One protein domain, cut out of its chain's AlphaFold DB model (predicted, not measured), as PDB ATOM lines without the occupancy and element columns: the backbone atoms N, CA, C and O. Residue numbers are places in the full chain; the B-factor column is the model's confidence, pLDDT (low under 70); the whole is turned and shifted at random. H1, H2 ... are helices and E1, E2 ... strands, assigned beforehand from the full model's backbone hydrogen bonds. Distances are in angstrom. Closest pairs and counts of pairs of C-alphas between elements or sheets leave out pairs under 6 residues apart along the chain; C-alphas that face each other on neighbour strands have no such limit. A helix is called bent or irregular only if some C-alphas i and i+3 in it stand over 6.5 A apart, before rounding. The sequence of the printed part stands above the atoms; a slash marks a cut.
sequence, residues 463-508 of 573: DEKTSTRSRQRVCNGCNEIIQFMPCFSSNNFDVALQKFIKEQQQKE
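This is residues 463 to 508 of the 573 residues of an uncharacterized protein of Caenorhabditis elegans (UniProt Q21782). A narrow two-stranded hairpin, E1 and E2, makes one end of a long thin model, and a single helix, H1, runs away from the hairpin's open end to make the other end. The loop of residues 473 to 481 makes the tip of the hairpin, and residues 493 to 508 of H1 stand free and stick out as an arm. The printed part has 46 residues with two named strands and one named helix, in the order E1, E2, H1 along the chain. The sheet has the order E1 - E2 and is antiparallel, and the class is mixed, helices and strands. The whole is extended, with a radius of gyration of the C-alphas of 17.1 A, and it is a rod spanning 56 by 18 by 10 A.

Strand E1 is residues 468 to 472, 13.5 A from first to last C-alpha, and begins with C-alpha 468 at (34.820, 65.854, 170.438). Strand E2 is residues 482 to 486, 13.7 A long, and begins with C-alpha 482 at (29.171, 65.888, 159.603). Helix H1 is residues 490 to 508, 27.0 A long, and ends with C-alpha 508 at (34.563, 71.377, 202.779).

E1 and E2 are a hairpin of antiparallel neighbours, with 156 degrees between their N-to-C directions. Among the C-alphas that face each other, those of Ser 470 and Phe 484 are 4.4 A apart. Across the pair, N of Arg 469 and O of Met 485 are within hydrogen-bond range at 2.9 A, and N of Gln 483 and O of Arg 471 at 2.8 A. The 9 residues between E1 and E2 make a short link. From E2 a tight link of 3 residues leads to H1. H1 and E1 are apart, with no C-alpha of the one within 8 A of the other. H1 is not bent, and in it every O i to N i+4 pair is within hydrogen-bond range.

The two C-alphas farthest apart are those of Asn 476, between E1 and E2, and Glu 508, the last residue of H1, at 56.1 A. The first and last printed C-alphas, of Asp 463 and Glu 508, are 34.1 A apart. Without residues 493 to 508, the body has 30 residues and spans 38 by 11 by 10 A. The printed part has no cut, and no link is long. The mean pLDDT of the printed part is 75.5, and 14 residues are under 70: residues 477 to 480, 485 to 486, 488 to 494 and 496.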
ATOM      1  N   ASP A 463      39.485  64.676 169.527       79.96
ATOM      2  CA  ASP A 463      40.235  65.923 169.573       79.96
ATOM      3  C   ASP A 463      40.327  66.389 171.031       79.96
ATOM      4  O   ASP A 463      39.326  66.743 171.656       79.96
ATOM      5  N   GLU A 464      41.542  66.384 171.579       75.79
ATOM      6  CA  GLU A 464      41.811  66.740 172.973       75.79
ATOM      7  C   GLU A 464      41.391  68.177 173.309       75.79
ATOM      8  O   GLU A 464      41.028  68.452 174.451       75.79
ATOM      9  N   LYS A 465      41.403  69.100 172.336       74.73
ATOM     10  CA  LYS A 465      41.050  70.507 172.583       74.73
ATOM     11  C   LYS A 465      39.549  70.715 172.706       74.73
ATOM     12  O   LYS A 465      39.107  71.486 173.553       74.73
ATOM     13  N   THR A 466      38.771  70.055 171.852       76.58
ATOM     14  CA  THR A 466      37.310  70.207 171.818       76.58
ATOM     15  C   THR A 466      36.593  69.150 172.648       76.58
ATOM     16  O   THR A 466      35.419  69.326 172.953       76.58
ATOM     17  N   SER A 467      37.283  68.075 173.050       73.94
ATOM     18  CA  SER A 467      36.666  66.878 173.642       73.94
ATOM     19  C   SER A 467      35.558  66.323 172.748       73.94
ATOM     20  O   SER A 467      34.510  65.891 173.226       73.94
ATOM     21  N   THR A 468      35.769  66.372 171.427       71.63
ATOM     22  CA  THR A 468      34.820  65.854 170.438       71.63
ATOM     23  C   THR A 468      35.497  64.960 169.409       71.63
ATOM     24  O   THR A 468      36.666  65.123 169.065       71.63
ATOM     25  N   ARG A 469      34.745  63.981 168.917       87.81
ATOM     26  CA  ARG A 469      35.069  63.194 167.728       87.81
ATOM     27  C   ARG A 469      33.997  63.434 166.684       87.81
ATOM     28  O   ARG A 469      32.857  63.734 167.029       87.81
ATOM     29  N   SER A 470      34.356  63.297 165.417       85.30
ATOM     30  CA  SER A 470      33.448  63.552 164.304       85.30
ATOM     31  C   SER A 470      33.347  62.353 163.374       85.30
ATOM     32  O   SER A 470      34.240  61.512 163.343       85.30
ATOM     33  N   ARG A 471      32.260  62.251 162.621       89.83
ATOM     34  CA  ARG A 471      32.129  61.339 161.481       89.83
ATOM     35  C   ARG A 471      31.368  62.037 160.370       89.83
ATOM     36  O   ARG A 471      30.637  62.990 160.633       89.83
ATOM     37  N   GLN A 472      31.547  61.593 159.138       85.34
ATOM     38  CA  GLN A 472      30.987  62.254 157.965       85.34
ATOM     39  C   GLN A 472      30.177  61.271 157.129       85.34
ATOM     40  O   GLN A 472      30.382  60.066 157.214       85.34
ATOM     41  N   ARG A 473      29.250  61.765 156.317       83.65
ATOM     42  CA  ARG A 473      28.587  60.985 155.264       83.65
ATOM     43  C   ARG A 473      28.432  61.851 154.028       83.65
ATOM     44  O   ARG A 473      28.288  63.064 154.134       83.65
ATOM     45  N   VAL A 474      28.412  61.238 152.857       78.19
ATOM     46  CA  VAL A 474      28.112  61.929 151.608       78.19
ATOM     47  C   VAL A 474      26.593  61.983 151.446       78.19
ATOM     48  O   VAL A 474      25.908  60.959 151.458       78.19
ATOM     49  N   CYS A 475      26.052  63.192 151.311       72.76
ATOM     50  CA  CYS A 475      24.650  63.398 150.975       72.76
ATOM     51  C   CYS A 475      24.483  64.606 150.048       72.76
ATOM     52  O   CYS A 475      25.046  65.672 150.298       72.76
ATOM     53  N   ASN A 476      23.655  64.451 149.012       70.92
ATOM     54  CA  ASN A 476      23.248  65.543 148.134       70.92
ATOM     55  C   ASN A 476      21.974  66.191 148.679       70.92
ATOM     56  O   ASN A 476      20.910  65.584 148.615       70.92
ATOM     57  N   GLY A 477      22.073  67.422 149.188       63.10
ATOM     58  CA  GLY A 477      20.928  68.186 149.705       63.10
ATOM     59  C   GLY A 477      20.567  67.917 151.171       63.10
ATOM     60  O   GLY A 477      19.477  68.285 151.596       63.10
ATOM     61  N   CYS A 478      21.437  67.265 151.953       69.72
ATOM     62  CA  CYS A 478      21.260  67.181 153.407       69.72
ATOM     63  C   CYS A 478      21.864  68.401 154.107       69.72
ATOM     64  O   CYS A 478      22.953  68.845 153.748       69.72
ATOM     65  N   ASN A 479      21.218  68.848 155.187       63.22
ATOM     66  CA  ASN A 479      21.784  69.844 156.103       63.22
ATOM     67  C   ASN A 479      22.914  69.267 156.978       63.22
ATOM     68  O   ASN A 479      23.757  70.016 157.463       63.22
ATOM     69  N   GLU A 480      22.968  67.941 157.152       61.40
ATOM     70  CA  GLU A 480      23.946  67.260 158.010       61.40
ATOM     71  C   GLU A 480      24.830  66.286 157.225       61.40
ATOM     72  O   GLU A 480      24.429  65.164 156.881       61.40
ATOM     73  N   ILE A 481      26.056  66.739 156.972       80.21
ATOM     74  CA  ILE A 481      27.140  65.992 156.314       80.21
ATOM     75  C   ILE A 481      28.156  65.498 157.358       80.21
ATOM     76  O   ILE A 481      28.864  64.521 157.129       80.21
ATOM     77  N   ILE A 482      28.213  66.149 158.526       81.08
ATOM     78  CA  ILE A 482      29.171  65.888 159.603       81.08
ATOM     79  C   ILE A 482      28.408  65.796 160.922       81.08
ATOM     80  O   ILE A 482      27.573  66.649 161.211       81.08
ATOM     81  N   GLN A 483      28.723  64.785 161.725       77.33
ATOM     82  CA  GLN A 483      28.201  64.606 163.074       77.33
ATOM     83  C   GLN A 483      29.343  64.695 164.080       77.33
ATOM     84  O   GLN A 483      30.410  64.131 163.845       77.33
ATOM     85  N   PHE A 484      29.104  65.366 165.206       77.68
ATOM     86  CA  PHE A 484      30.034  65.457 166.330       77.68
ATOM     87  C   PHE A 484      29.472  64.698 167.531       77.68
ATOM     88  O   PHE A 484      28.264  64.682 167.751       77.68
ATOM     89  N   MET A 485      30.347  64.081 168.316       69.74
ATOM     90  CA  MET A 485      29.995  63.454 169.583       69.74
ATOM     91  C   MET A 485      31.065  63.778 170.624       69.74
ATOM     92  O   MET A 485      32.254  63.727 170.290       69.74
ATOM     93  N   PRO A 486      30.683  64.082 171.875       69.14
ATOM     94  CA  PRO A 486      31.641  64.252 172.953       69.14
ATOM     95  C   PRO A 486      32.492  62.992 173.138       69.14
ATOM     96  O   PRO A 486      32.031  61.861 172.962       69.14
ATOM     97  N   CYS A 487      33.749  63.180 173.495       75.25
ATOM     98  CA  CYS A 487      34.667  62.116 173.859       75.25
ATOM     99  C   CYS A 487      35.621  62.625 174.938       75.25
ATOM    100  O   CYS A 487      35.934  63.811 175.003       75.25
ATOM    101  N   PHE A 488      36.090  61.720 175.789       64.53
ATOM    102  CA  PHE A 488      37.022  62.050 176.858       64.53
ATOM    103  C   PHE A 488      38.424  61.601 176.445       64.53
ATOM    104  O   PHE A 488      38.643  60.413 176.201       64.53
ATOM    105  N   SER A 489      39.368  62.539 176.350       63.84
ATOM    106  CA  SER A 489      40.791  62.192 176.354       63.84
ATOM    107  C   SER A 489      41.216  61.915 177.798       63.84
ATOM    108  O   SER A 489      40.735  62.570 178.728       63.84
ATOM    109  N   SER A 490      42.117  60.953 178.005       64.60
ATOM    110  CA  SER A 490      42.683  60.656 179.331       64.60
ATOM    111  C   SER A 490      43.261  61.911 179.994       64.60
ATOM    112  O   SER A 490      43.047  62.144 181.179       64.60
ATOM    113  N   ASN A 491      43.889  62.776 179.194       64.66
ATOM    114  CA  ASN A 491      44.493  64.025 179.648       64.66
ATOM    115  C   ASN A 491      43.450  65.022 180.192       64.66
ATOM    116  O   ASN A 491      43.710  65.701 181.183       64.66
ATOM    117  N   ASN A 492      42.254  65.092 179.593       63.89
ATOM    118  CA  ASN A 492      41.191  65.978 180.080       63.89
ATOM    119  C   ASN A 492      40.506  65.433 181.335       63.89
ATOM    120  O   ASN A 492      40.060  66.229 182.162       63.89
ATOM    121  N   PHE A 493      40.442  64.108 181.505       65.03
ATOM    122  CA  PHE A 493      39.880  63.502 182.712       65.03
ATOM    123  C   PHE A 493      40.693  63.871 183.950       65.03
ATOM    124  O   PHE A 493      40.114  64.366 184.912       65.03
ATOM    125  N   ASP A 494      42.020  63.723 183.914       68.77
ATOM    126  CA  ASP A 494      42.867  64.043 185.068       68.77
ATOM    127  C   ASP A 494      42.774  65.524 185.451       68.77
ATOM    128  O   ASP A 494      42.678  65.862 186.630       68.77
ATOM    129  N   VAL A 495      42.729  66.421 184.459       73.90
ATOM    130  CA  VAL A 495      42.572  67.865 184.690       73.90
ATOM    131  C   VAL A 495      41.190  68.191 185.262       73.90
ATOM    132  O   VAL A 495      41.092  68.956 186.225       73.90
ATOM    133  N   ALA A 496      40.122  67.609 184.710       69.00
ATOM    134  CA  ALA A 496      38.760  67.809 185.200       69.00
ATOM    135  C   ALA A 496      38.569  67.230 186.611       69.00
ATOM    136  O   ALA A 496      37.962  67.881 187.463       69.00
ATOM    137  N   LEU A 497      39.147  66.058 186.886       74.99
ATOM    138  CA  LEU A 497      39.115  65.400 188.186       74.99
ATOM    139  C   LEU A 497      39.905  66.193 189.233       74.99
ATOM    140  O   LEU A 497      39.382  66.463 190.310       74.99
ATOM    141  N   GLN A 498      41.126  66.636 188.917       79.94
ATOM    142  CA  GLN A 498      41.931  67.494 189.798       79.94
ATOM    143  C   GLN A 498      41.207  68.807 190.116       79.94
ATOM    144  O   GLN A 498      41.190  69.250 191.267       79.94
ATOM    145  N   LYS A 499      40.569  69.420 189.110       82.46
ATOM    146  CA  LYS A 499      39.760  70.628 189.297       82.46
ATOM    147  C   LYS A 499      38.574  70.363 190.227       82.46
ATOM    148  O   LYS A 499      38.374  71.127 191.168       82.46
ATOM    149  N   PHE A 500      37.845  69.269 190.013       79.72
ATOM    150  CA  PHE A 500      36.717  68.882 190.858       79.72
ATOM    151  C   PHE A 500      37.144  68.599 192.305       79.72
ATOM    152  O   PHE A 500      36.532  69.128 193.229       79.72
ATOM    153  N   ILE A 501      38.224  67.839 192.519       83.16
ATOM    154  CA  ILE A 501      38.766  67.557 193.859       83.16
ATOM    155  C   ILE A 501      39.121  68.866 194.578       83.16
ATOM    156  O   ILE A 501      38.754  69.049 195.737       83.16
ATOM    157  N   LYS A 502      39.770  69.809 193.883       85.51
ATOM    158  CA  LYS A 502      40.118  71.119 194.448       85.51
ATOM    159  C   LYS A 502      38.878  71.944 194.813       85.51
ATOM    160  O   LYS A 502      38.877  72.604 195.849       85.51
ATOM    161  N   GLU A 503      37.829  71.896 193.995       82.87
ATOM    162  CA  GLU A 503      36.555  72.573 194.271       82.87
ATOM    163  C   GLU A 503      35.806  71.949 195.464       82.87
ATOM    164  O   GLU A 503      35.239  72.689 196.270       82.87
ATOM    165  N   GLN A 504      35.833  70.620 195.630       80.47
ATOM    166  CA  GLN A 504      35.231  69.956 196.797       80.47
ATOM    167  C   GLN A 504      36.003  70.257 198.087       80.47
ATOM    168  O   GLN A 504      35.390  70.664 199.070       80.47
ATOM    169  N   GLN A 505      37.339  70.193 198.061       84.46
ATOM    170  CA  GLN A 505      38.177  70.545 199.217       84.46
ATOM    171  C   GLN A 505      37.975  72.001 199.665       84.46
ATOM    172  O   GLN A 505      37.974  72.296 200.859       84.46
ATOM    173  N   GLN A 506      37.772  72.928 198.721       84.11
ATOM    174  CA  GLN A 506      37.451  74.320 199.046       84.11
ATOM    175  C   GLN A 506      36.069  74.468 199.691       84.11
ATOM    176  O   GLN A 506      35.919  75.266 200.614       84.11
ATOM    177  N   LYS A 507      35.067  73.706 199.237       82.04
ATOM    178  CA  LYS A 507      33.728  73.720 199.843       82.04
ATOM    179  C   LYS A 507      33.732  73.124 201.248       82.04
ATOM    180  O   LYS A 507      33.155  73.737 202.140       82.04
ATOM    181  N   GLU A 508      34.412  71.999 201.456       80.50
ATOM    182  CA  GLU A 508      34.563  71.377 202.779       80.50
ATOM    183  C   GLU A 508      35.259  72.329 203.764       80.50
ATOM    184  O   GLU A 508      34.738  72.566 204.851       80.50
TER     185      GLU A 508